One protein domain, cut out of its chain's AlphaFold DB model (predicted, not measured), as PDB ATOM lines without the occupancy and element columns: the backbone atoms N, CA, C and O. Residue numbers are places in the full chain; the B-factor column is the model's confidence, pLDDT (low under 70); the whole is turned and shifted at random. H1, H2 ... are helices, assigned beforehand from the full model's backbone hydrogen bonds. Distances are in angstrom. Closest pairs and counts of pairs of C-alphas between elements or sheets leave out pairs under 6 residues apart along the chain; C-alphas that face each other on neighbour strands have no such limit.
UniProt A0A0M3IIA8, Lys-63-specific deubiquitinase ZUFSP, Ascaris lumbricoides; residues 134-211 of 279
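What this domain is: This is residues 134 to 211 of the 279 residues of the protein "Lys-63-specific deubiquitinase ZUFSP" of Ascaris lumbricoides (UniProt A0A0M3IIA8). Two longer helices, H1 and H3, meet near their ends in an L-shaped corner, and H5 sits inside the angle, crossing H3 and running beside H1. Short H2 folds back at the far end of H1, short H4 sits at the far end of H3, and a long stretch, residues 187 to 199, leads from H4 back to H5. The printed part has 78 residues with five named helices, H1 to H5 in chain order, and no named strand; its class is all helix. It is compact, with a radius of gyration of the C-alphas of 11.9 A, and spans 36 by 23 by 17 A, only just elongated.

How they stand to each other: H1, residues 134 to 148, and H2, residues 150 to 156, only just touch, with 3 pairs of C-alphas within 8 A, and only at the corner; the closest C-alphas are those of Ile 147 and Arg 153, 4.7 A apart. H3, residues 164 to 176, is the hub. It only just touches H1, with 3 such pairs and only at their ends, about perpendicular at 84 degrees; the closest C-alphas are those of Tyr 136 and Ile 164, 6.2 A apart. H4, residues 181 to 186, only just touches H3, again with 3 pairs, closest at the C-alphas of Trp 175 and Pro 181, 6.1 A. H5, residues 200 to 209, touches H3 with 9 pairs, closest at the C-alphas of Ile 171 and Leu 206, 5.5 A. H2 is apart from H3, H4 and H5. In the five helices every O i to N i+4 pair is within hydrogen-bond range.

Where its parts are: H1 begins at C-alpha 134, (-38.977, 1.421, 0.050), and is 21.3 A long. H3 is 18.4 A long and H5 14.2 A, ending at C-alpha 209, (-19.962, -6.590, -2.940).

The domain as a whole: The C-alphas farthest apart, those of Ala 150 and Arg 188, are 35.7 A apart. The printed part has no cut. The link from H4 to H5 is long. Mean pLDDT of the printed part is 92.2, and no printed residue is under 70.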
ATOM      1  N   CYS A 134     -39.132   0.789   1.370       78.50
ATOM      2  CA  CYS A 134     -38.977   1.421   0.050       78.50
ATOM      3  C   CYS A 134     -37.567   1.256  -0.541       78.50
ATOM      4  O   CYS A 134     -37.444   0.810  -1.679       78.50
ATOM      5  N   GLY A 135     -36.513   1.512   0.241       81.88
ATOM      6  CA  GLY A 135     -35.131   1.332  -0.212       81.88
ATOM      7  C   GLY A 135     -34.831  -0.113  -0.628       81.88
ATOM      8  O   GLY A 135     -34.246  -0.350  -1.684       81.88
ATOM      9  N   TYR A 136     -35.331  -1.091   0.134       87.81
ATOM     10  CA  TYR A 136     -35.174  -2.515  -0.176       87.81
ATOM     11  C   TYR A 136     -35.947  -2.923  -1.436       87.81
ATOM     12  O   TYR A 136     -35.433  -3.683  -2.251       87.81
ATOM     13  N   ARG A 137     -37.157  -2.397  -1.651       84.12
ATOM     14  CA  ARG A 137     -37.956  -2.689  -2.855       84.12
ATOM     15  C   ARG A 137     -37.353  -2.091  -4.125       84.12
ATOM     16  O   ARG A 137     -37.353  -2.731  -5.180       84.12
ATOM     17  N   ASN A 138     -36.757  -0.908  -4.032       83.06
ATOM     18  CA  ASN A 138     -36.004  -0.342  -5.151       83.06
ATOM     19  C   ASN A 138     -34.753  -1.167  -5.448       83.06
ATOM     20  O   ASN A 138     -34.442  -1.419  -6.610       83.06
ATOM     21  N   LEU A 139     -34.068  -1.643  -4.406       91.81
ATOM     22  CA  LEU A 139     -32.937  -2.548  -4.563       91.81
ATOM     23  C   LEU A 139     -33.356  -3.858  -5.243       91.81
ATOM     24  O   LEU A 139     -32.719  -4.254  -6.213       91.81
ATOM     25  N   GLN A 140     -34.470  -4.477  -4.839       89.56
ATOM     26  CA  GLN A 140     -35.029  -5.649  -5.529       89.56
ATOM     27  C   GLN A 140     -35.322  -5.366  -7.009       89.56
ATOM     28  O   GLN A 140     -35.048  -6.204  -7.865       89.56
ATOM     29  N   THR A 141     -35.817  -4.169  -7.330       83.25
ATOM     30  CA  THR A 141     -36.071  -3.737  -8.714       83.25
ATOM     31  C   THR A 141     -34.780  -3.647  -9.540       83.25
ATOM     32  O   THR A 141     -34.742  -4.104 -10.684       83.25
ATOM     33  N   ILE A 142     -33.699  -3.115  -8.962       90.19
ATOM     34  CA  ILE A 142     -32.377  -3.067  -9.604       90.19
ATOM     35  C   ILE A 142     -31.809  -4.477  -9.777       90.19
ATOM     36  O   ILE A 142     -31.381  -4.837 -10.875       90.19
ATOM     37  N   LEU A 143     -31.847  -5.298  -8.723       90.31
ATOM     38  CA  LEU A 143     -31.341  -6.671  -8.758       90.31
ATOM     39  C   LEU A 143     -32.101  -7.530  -9.772       90.31
ATOM     40  O   LEU A 143     -31.476  -8.325 -10.465       90.31
ATOM     41  N   ALA A 144     -33.412  -7.338  -9.928       85.81
ATOM     42  CA  ALA A 144     -34.182  -8.005 -10.973       85.81
ATOM     43  C   ALA A 144     -33.619  -7.690 -12.365       85.81
ATOM     44  O   ALA A 144     -33.322  -8.604 -13.133       85.81
ATOM     45  N   SER A 145     -33.390  -6.410 -12.670       86.19
ATOM     46  CA  SER A 145     -32.821  -5.999 -13.957       86.19
ATOM     47  C   SER A 145     -31.412  -6.566 -14.188       86.19
ATOM     48  O   SER A 145     -31.102  -7.026 -15.290       86.19
ATOM     49  N   VAL A 146     -30.587  -6.623 -13.137       88.38
ATOM     50  CA  VAL A 146     -29.259  -7.259 -13.156       88.38
ATOM     51  C   VAL A 146     -29.351  -8.765 -13.424       88.38
ATOM     52  O   VAL A 146     -28.610  -9.275 -14.257       88.38
ATOM     53  N   ILE A 147     -30.259  -9.480 -12.756       88.56
ATOM     54  CA  ILE A 147     -30.426 -10.939 -12.882       88.56
ATOM     55  C   ILE A 147     -30.973 -11.324 -14.261       88.56
ATOM     56  O   ILE A 147     -30.583 -12.344 -14.830       88.56
ATOM     57  N   TYR A 148     -31.884 -10.530 -14.817       85.88
ATOM     58  CA  TYR A 148     -32.433 -10.794 -16.146       85.88
ATOM     59  C   TYR A 148     -31.482 -10.390 -17.282       85.88
ATOM     60  O   TYR A 148     -31.648 -10.862 -18.407       85.88
ATOM     61  N   ASN A 149     -30.453  -9.585 -17.000       86.75
ATOM     62  CA  ASN A 149     -29.363  -9.319 -17.930       86.75
ATOM     63  C   ASN A 149     -28.306 -10.439 -17.852       86.75
ATOM     64  O   ASN A 149     -27.664 -10.624 -16.821       86.75
ATOM     65  N   ALA A 150     -28.108 -11.190 -18.940       84.75
ATOM     66  CA  ALA A 150     -27.252 -12.382 -18.937       84.75
ATOM     67  C   ALA A 150     -25.794 -12.100 -18.523       84.75
ATOM     68  O   ALA A 150     -25.251 -12.838 -17.696       84.75
ATOM     69  N   ASP A 151     -25.196 -11.028 -19.045       87.19
ATOM     70  CA  ASP A 151     -23.798 -10.673 -18.788       87.19
ATOM     71  C   ASP A 151     -23.601 -10.217 -17.339       87.19
ATOM     72  O   ASP A 151     -22.692 -10.677 -16.644       87.19
ATOM     73  N   LEU A 152     -24.500  -9.360 -16.844       87.81
ATOM     74  CA  LEU A 152     -24.450  -8.876 -15.464       87.81
ATOM     75  C   LEU A 152     -24.759  -9.985 -14.458       87.81
ATOM     76  O   LEU A 152     -24.121 -10.052 -13.405       87.81
ATOM     77  N   ARG A 153     -25.695 -10.885 -14.773       90.75
ATOM     78  CA  ARG A 153     -25.987 -12.065 -13.954       90.75
ATOM     79  C   ARG A 153     -24.761 -12.964 -13.829       90.75
ATOM     80  O   ARG A 153     -24.436 -13.401 -12.727       90.75
ATOM     81  N   LEU A 154     -24.078 -13.236 -14.942       89.00
ATOM     82  CA  LEU A 154     -22.872 -14.063 -14.943       89.00
ATOM     83  C   LEU A 154     -21.750 -13.411 -14.125       89.00
ATOM     84  O   LEU A 154     -21.131 -14.085 -13.305       89.00
ATOM     85  N   ALA A 155     -21.524 -12.108 -14.307       88.19
ATOM     86  CA  ALA A 155     -20.475 -11.369 -13.609       88.19
ATOM     87  C   ALA A 155     -20.728 -11.234 -12.095       88.19
ATOM     88  O   ALA A 155     -19.796 -11.359 -11.300       88.19
ATOM     89  N   SER A 156     -21.982 -10.993 -11.696       91.69
ATOM     90  CA  SER A 156     -22.367 -10.806 -10.289       91.69
ATOM     91  C   SER A 156     -22.574 -12.114  -9.524       91.69
ATOM     92  O   SER A 156     -22.469 -12.140  -8.300       91.69
ATOM     93  N   GLY A 157     -22.889 -13.205 -10.225       90.81
ATOM     94  CA  GLY A 157     -23.238 -14.488  -9.615       90.81
ATOM     95  C   GLY A 157     -24.626 -14.520  -8.964       90.81
ATOM     96  O   GLY A 157     -24.992 -15.541  -8.381       90.81
ATOM     97  N   LEU A 158     -25.415 -13.444  -9.073       90.50
ATOM     98  CA  LEU A 158     -26.781 -13.377  -8.557       90.50
ATOM     99  C   LEU A 158     -27.691 -14.350  -9.319       90.50
ATOM    100  O   LEU A 158     -27.620 -14.461 -10.541       90.50
ATOM    101  N   ARG A 159     -28.557 -15.076  -8.608       88.06
ATOM    102  CA  ARG A 159     -29.436 -16.100  -9.213       88.06
ATOM    103  C   ARG A 159     -30.919 -15.842  -8.993       88.06
ATOM    104  O   ARG A 159     -31.720 -16.193  -9.851       88.06
ATOM    105  N   GLN A 160     -31.262 -15.221  -7.873       90.31
ATOM    106  CA  GLN A 160     -32.631 -14.944  -7.466       90.31
ATOM    107  C   GLN A 160     -32.708 -13.583  -6.780       90.31
ATOM    108  O   GLN A 160     -31.702 -13.082  -6.274       90.31
ATOM    109  N   ILE A 161     -33.901 -12.999  -6.779       91.06
ATOM    110  CA  ILE A 161     -34.176 -11.738  -6.093       91.06
ATOM    111  C   ILE A 161     -34.305 -12.049  -4.592       91.06
ATOM    112  O   ILE A 161     -35.187 -12.835  -4.242       91.06
ATOM    113  N   PRO A 162     -33.459 -11.481  -3.713       94.81
ATOM    114  CA  PRO A 162     -33.514 -11.795  -2.288       94.81
ATOM    115  C   PRO A 162     -34.722 -11.156  -1.589       94.81
ATOM    116  O   PRO A 162     -35.202 -10.105  -2.028       94.81
ATOM    117  N   THR A 163     -35.191 -11.737  -0.482       95.00
ATOM    118  CA  THR A 163     -36.186 -11.107   0.411       95.00
ATOM    119  C   THR A 163     -35.599  -9.895   1.144       95.00
ATOM    120  O   THR A 163     -34.397  -9.639   1.079       95.00
ATOM    121  N   ILE A 164     -36.421  -9.119   1.862       94.50
ATOM    122  CA  ILE A 164     -35.910  -7.983   2.649       94.50
ATOM    123  C   ILE A 164     -34.953  -8.475   3.739       94.50
ATOM    124  O   ILE A 164     -33.885  -7.896   3.913       94.50
ATOM    125  N   GLU A 165     -35.288  -9.559   4.430       96.25
ATOM    126  CA  GLU A 165     -34.458 -10.156   5.479       96.25
ATOM    127  C   GLU A 165     -33.117 -10.644   4.916       96.25
ATOM    128  O   GLU A 165     -32.065 -10.421   5.520       96.25
ATOM    129  N   GLU A 166     -33.140 -11.257   3.729       97.88
ATOM    130  CA  GLU A 166     -31.928 -11.672   3.023       97.88
ATOM    131  C   GLU A 166     -31.091 -10.464   2.589       97.88
ATOM    132  O   GLU A 166     -29.876 -10.476   2.771       97.88
ATOM    133  N   LEU A 167     -31.713  -9.395   2.078       98.19
ATOM    134  CA  LEU A 167     -31.011  -8.153   1.737       98.19
ATOM    135  C   LEU A 167     -30.348  -7.526   2.963       98.19
ATOM    136  O   LEU A 167     -29.196  -7.111   2.878       98.19
ATOM    137  N   GLN A 168     -31.034  -7.490   4.108       98.25
ATOM    138  CA  GLN A 168     -30.458  -7.002   5.363       98.25
ATOM    139  C   GLN A 168     -29.198  -7.794   5.736       98.25
ATOM    140  O   GLN A 168     -28.150  -7.200   5.988       98.25
ATOM    141  N   ALA A 169     -29.274  -9.127   5.696       98.44
ATOM    142  CA  ALA A 169     -28.142  -9.995   6.012       98.44
ATOM    143  C   ALA A 169     -26.986  -9.854   5.002       98.44
ATOM    144  O   ALA A 169     -25.813  -9.892   5.381       98.44
ATOM    145  N   GLN A 170     -27.293  -9.679   3.715       98.38
ATOM    146  CA  GLN A 170     -26.284  -9.493   2.673       98.38
ATOM    147  C   GLN A 170     -25.610  -8.115   2.758       98.38
ATOM    148  O   GLN A 170     -24.402  -8.030   2.553       98.38
ATOM    149  N   ILE A 171     -26.338  -7.052   3.120       98.56
ATOM    150  CA  ILE A 171     -25.748  -5.728   3.386       98.56
ATOM    151  C   ILE A 171     -24.805  -5.810   4.591       98.56
ATOM    152  O   ILE A 171     -23.667  -5.352   4.516       98.56
ATOM    153  N   GLU A 172     -25.211  -6.475   5.675       98.56
ATOM    154  CA  GLU A 172     -24.319  -6.721   6.814       98.56
ATOM    155  C   GLU A 172     -23.084  -7.551   6.428       98.56
ATOM    156  O   GLU A 172     -21.992  -7.341   6.964       98.56
ATOM    157  N   ALA A 173     -23.221  -8.503   5.498       98.50
ATOM    158  CA  ALA A 173     -22.089  -9.251   4.957       98.50
ATOM    159  C   ALA A 173     -21.147  -8.359   4.134       98.50
ATOM    160  O   ALA A 173     -19.932  -8.465   4.303       98.50
ATOM    161  N   ALA A 174     -21.686  -7.452   3.315       98.25
ATOM    162  CA  ALA A 174     -20.900  -6.457   2.591       98.25
ATOM    163  C   ALA A 174     -20.122  -5.553   3.563       98.25
ATOM    164  O   ALA A 174     -18.917  -5.364   3.396       98.25
ATOM    165  N   TRP A 175     -20.756  -5.091   4.643       98.44
ATOM    166  CA  TRP A 175     -20.074  -4.330   5.693       98.44
ATOM    167  C   TRP A 175     -18.933  -5.112   6.344       98.44
ATOM    168  O   TRP A 175     -17.828  -4.592   6.490       98.44
ATOM    169  N   ARG A 176     -19.155  -6.388   6.685       98.38
ATOM    170  CA  ARG A 176     -18.099  -7.265   7.226       98.38
ATOM    171  C   ARG A 176     -16.955  -7.504   6.241       98.38
ATOM    172  O   ARG A 176     -15.830  -7.725   6.674       98.38
ATOM    173  N   ALA A 177     -17.230  -7.450   4.940       98.06
ATOM    174  CA  ALA A 177     -16.223  -7.531   3.886       98.06
ATOM    175  C   ALA A 177     -15.480  -6.199   3.640       98.06
ATOM    176  O   ALA A 177     -14.596  -6.155   2.788       98.06
ATOM    177  N   GLY A 178     -15.805  -5.134   4.385       97.50
ATOM    178  CA  GLY A 178     -15.109  -3.846   4.346       97.50
ATOM    179  C   GLY A 178     -15.762  -2.778   3.466       97.50
ATOM    180  O   GLY A 178     -15.184  -1.706   3.298       97.50
ATOM    181  N   PHE A 179     -16.950  -3.033   2.910       96.88
ATOM    182  CA  PHE A 179     -17.693  -2.022   2.156       96.88
ATOM    183  C   PHE A 179     -18.418  -1.069   3.116       96.88
ATOM    184  O   PHE A 179     -19.032  -1.524   4.070       96.88
ATOM    185  N   ASP A 180     -18.367   0.237   2.847       95.62
ATOM    186  CA  ASP A 180     -19.112   1.283   3.576       95.62
ATOM    187  C   ASP A 180     -19.089   1.171   5.125       95.62
ATOM    188  O   ASP A 180     -20.129   1.013   5.775       95.62
ATOM    189  N   PRO A 181     -17.901   1.241   5.758       94.38
ATOM    190  CA  PRO A 181     -17.786   1.153   7.216       94.38
ATOM    191  C   PRO A 181     -18.485   2.312   7.944       94.38
ATOM    192  O   PRO A 181     -18.953   2.134   9.071       94.38
ATOM    193  N   GLU A 182     -18.585   3.485   7.311       94.44
ATOM    194  CA  GLU A 182     -19.263   4.654   7.874       94.44
ATOM    195  C   GLU A 182     -20.785   4.469   7.896       94.44
ATOM    196  O   GLU A 182     -21.394   4.652   8.954       94.44
ATOM    197  N   GLY A 183     -21.402   4.036   6.787       90.25
ATOM    198  CA  GLY A 183     -22.830   3.700   6.749       90.25
ATOM    199  C   GLY A 183     -23.179   2.558   7.706       90.25
ATOM    200  O   GLY A 183     -24.165   2.630   8.448       90.25
ATOM    201  N   ALA A 184     -22.300   1.553   7.813       95.44
ATOM    202  CA  ALA A 184     -22.435   0.489   8.804       95.44
ATOM    203  C   ALA A 184     -22.473   1.042  10.238       95.44
ATOM    204  O   ALA A 184     -23.364   0.688  11.015       95.44
ATOM    205  N   ALA A 185     -21.550   1.942  10.591       95.94
ATOM    206  CA  ALA A 185     -21.501   2.564  11.912       95.94
ATOM    207  C   ALA A 185     -22.757   3.406  12.204       95.94
ATOM    208  O   ALA A 185     -23.336   3.288  13.289       95.94
ATOM    209  N   GLN A 186     -23.241   4.183  11.227       91.12
ATOM    210  CA  GLN A 186     -24.481   4.969  11.343       91.12
ATOM    211  C   GLN A 186     -25.695   4.087  11.667       91.12
ATOM    212  O   GLN A 186     -26.556   4.453  12.471       91.12
ATOM    213  N   LEU A 187     -25.732   2.879  11.105       91.88
ATOM    214  CA  LEU A 187     -26.787   1.897  11.330       91.88
ATOM    215  C   LEU A 187     -26.449   0.894  12.442       91.88
ATOM    216  O   LEU A 187     -27.161  -0.099  12.612       91.88
ATOM    217  N   ARG A 188     -25.433   1.171  13.270       96.81
ATOM    218  CA  ARG A 188     -24.989   0.329  14.399       96.81
ATOM    219  C   ARG A 188     -24.682  -1.116  13.992       96.81
ATOM    220  O   ARG A 188     -24.976  -2.040  14.749       96.81
ATOM    221  N   HIS A 189     -24.156  -1.300  12.784       96.81
ATOM    222  CA  HIS A 189     -23.755  -2.578  12.195       96.81
ATOM    223  C   HIS A 189     -24.850  -3.659  12.217       96.81
ATOM    224  O   HIS A 189     -24.546  -4.847  12.276       96.81
ATOM    225  N   ARG A 190     -26.131  -3.258  12.215       97.81
ATOM    226  CA  ARG A 190     -27.258  -4.198  12.261       97.81
ATOM    227  C   ARG A 190     -28.481  -3.671  11.519       97.81
ATOM    228  O   ARG A 190     -29.055  -2.655  11.916       97.81
ATOM    229  N   LEU A 191     -28.930  -4.430  10.533       98.00
ATOM    230  CA  LEU A 191     -30.184  -4.298   9.804       98.00
ATOM    231  C   LEU A 191     -31.129  -5.474  10.066       98.00
ATOM    232  O   LEU A 191     -32.330  -5.237  10.208       98.00
ATOM    233  N   SER A 192     -30.620  -6.704  10.162       97.44
ATOM    234  CA  SER A 192     -31.436  -7.909  10.314       97.44
ATOM    235  C   SER A 192     -32.332  -7.832  11.549       97.44
ATOM    236  O   SER A 192     -31.890  -7.487  12.649       97.44
ATOM    237  N   GLY A 193     -33.618  -8.135  11.354       93.50
ATOM    238  CA  GLY A 193     -34.636  -8.058  12.407       93.50
ATOM    239  C   GLY A 193     -35.017  -6.627  12.804       93.50
ATOM    240  O   GLY A 193     -35.643  -6.421  13.843       93.50
ATOM    241  N   THR A 194     -34.639  -5.621  12.011       92.50
ATOM    242  CA  THR A 194     -34.990  -4.216  12.256       92.50
ATOM    243  C   THR A 194     -35.860  -3.648  11.138       92.50
ATOM    244  O   THR A 194     -35.928  -4.183  10.034       92.50
ATOM    245  N   ARG A 195     -36.492  -2.503  11.416       89.38
ATOM    246  CA  ARG A 195     -37.246  -1.696  10.442       89.38
ATOM    247  C   ARG A 195     -36.447  -0.470   9.980       89.38
ATOM    248  O   ARG A 195     -37.025   0.583   9.718       89.38
ATOM    249  N   LYS A 196     -35.111  -0.554   9.984       87.12
ATOM    250  CA  LYS A 196     -34.245   0.567   9.594       87.12
ATOM    251  C   LYS A 196     -34.342   0.824   8.097       87.12
ATOM    252  O   LYS A 196     -34.397  -0.113   7.297       87.12
ATOM    253  N   TRP A 197     -34.352   2.104   7.746       86.12
ATOM    254  CA  TRP A 197     -34.269   2.547   6.362       86.12
ATOM    255  C   TRP A 197     -32.856   2.310   5.845       86.12
ATOM    256  O   TRP A 197     -31.898   2.387   6.614       86.12
ATOM    257  N   ILE A 198     -32.763   2.044   4.550       86.81
ATOM    258  CA  ILE A 198     -31.505   2.049   3.811       86.81
ATOM    259  C   ILE A 198     -31.554   3.153   2.761       86.81
ATOM    260  O   ILE A 198     -32.635   3.520   2.287       86.81
ATOM    261  N   GLY A 199     -30.389   3.686   2.425       85.31
ATOM    262  CA  GLY A 199     -30.203   4.711   1.414       85.31
ATOM    263  C   GLY A 199     -29.352   4.238   0.241       85.31
ATOM    264  O   GLY A 199     -29.087   3.051   0.043       85.31
ATOM    265  N   ALA A 200     -28.902   5.210  -0.553       86.12
ATOM    266  CA  ALA A 200     -28.055   4.955  -1.714       86.12
ATOM    267  C   ALA A 200     -26.705   4.307  -1.336       86.12
ATOM    268  O   ALA A 200     -26.166   3.538  -2.127       86.12
ATOM    269  N   THR A 201     -26.180   4.585  -0.139       90.88
ATOM    270  CA  THR A 201     -24.908   4.049   0.375       90.88
ATOM    271  C   THR A 201     -24.972   2.543   0.616       90.88
ATOM    272  O   THR A 201     -24.164   1.811   0.051       90.88
ATOM    273  N   GLU A 202     -25.997   2.049   1.315       95.06
ATOM    274  CA  GLU A 202     -26.179   0.608   1.547       95.06
ATOM    275  C   GLU A 202     -26.457  -0.157   0.248       95.06
ATOM    276  O   GLU A 202     -25.939  -1.256   0.039       95.06
ATOM    277  N   VAL A 203     -27.238   0.441  -0.660       94.62
ATOM    278  CA  VAL A 203     -27.472  -0.101  -2.005       94.62
ATOM    279  C   VAL A 203     -26.157  -0.220  -2.775       94.62
ATOM    280  O   VAL A 203     -25.863  -1.273  -3.344       94.62
ATOM    281  N   ALA A 204     -25.340   0.834  -2.773       93.44
ATOM    282  CA  ALA A 204     -24.044   0.826  -3.433       93.44
ATOM    283  C   ALA A 204     -23.085  -0.186  -2.799       93.44
ATOM    284  O   ALA A 204     -22.365  -0.864  -3.531       93.44
ATOM    285  N   ALA A 205     -23.065  -0.310  -1.470       96.31
ATOM    286  CA  ALA A 205     -22.240  -1.283  -0.760       96.31
ATOM    287  C   ALA A 205     -22.579  -2.717  -1.194       96.31
ATOM    288  O   ALA A 205     -21.680  -3.480  -1.551       96.31
ATOM    289  N   LEU A 206     -23.871  -3.058  -1.259       97.62
ATOM    290  CA  LEU A 206     -24.315  -4.381  -1.698       97.62
ATOM    291  C   LEU A 206     -23.941  -4.667  -3.158       97.62
ATOM    292  O   LEU A 206     -23.396  -5.722  -3.473       97.62
ATOM    293  N   LEU A 207     -24.225  -3.734  -4.067       94.81
ATOM    294  CA  LEU A 207     -23.930  -3.917  -5.490       94.81
ATOM    295  C   LEU A 207     -22.420  -4.072  -5.738       94.81
ATOM    296  O   LEU A 207     -22.012  -4.946  -6.503       94.81
ATOM    297  N   GLN A 208     -21.585  -3.293  -5.044       94.50
ATOM    298  CA  GLN A 208     -20.126  -3.420  -5.115       94.50
ATOM    299  C   GLN A 208     -19.630  -4.757  -4.554       94.50
ATOM    300  O   GLN A 208     -18.743  -5.371  -5.148       94.50
ATOM    301  N   TYR A 209     -20.235  -5.253  -3.470       96.88
ATOM    302  CA  TYR A 209     -19.962  -6.590  -2.940       96.88
ATOM    303  C   TYR A 209     -20.248  -7.690  -3.981       96.88
ATOM    304  O   TYR A 209     -19.476  -8.639  -4.119       96.88
ATOM    305  N   TYR A 210     -21.279  -7.504  -4.811       95.31
ATOM    306  CA  TYR A 210     -21.575  -8.344  -5.979       95.31
ATOM    307  C   TYR A 210     -20.782  -7.979  -7.247       95.31
ATOM    308  O   TYR A 210     -21.141  -8.408  -8.343       95.31
ATOM    309  N   LYS A 211     -19.685  -7.219  -7.125       92.88
ATOM    310  CA  LYS A 211     -18.784  -6.827  -8.228       92.88
ATOM    311  C   LYS A 211     -19.466  -6.015  -9.334       92.88
ATOM    312  O   LYS A 211     -18.974  -5.949 -10.461       92.88
TER     313      LYS A 211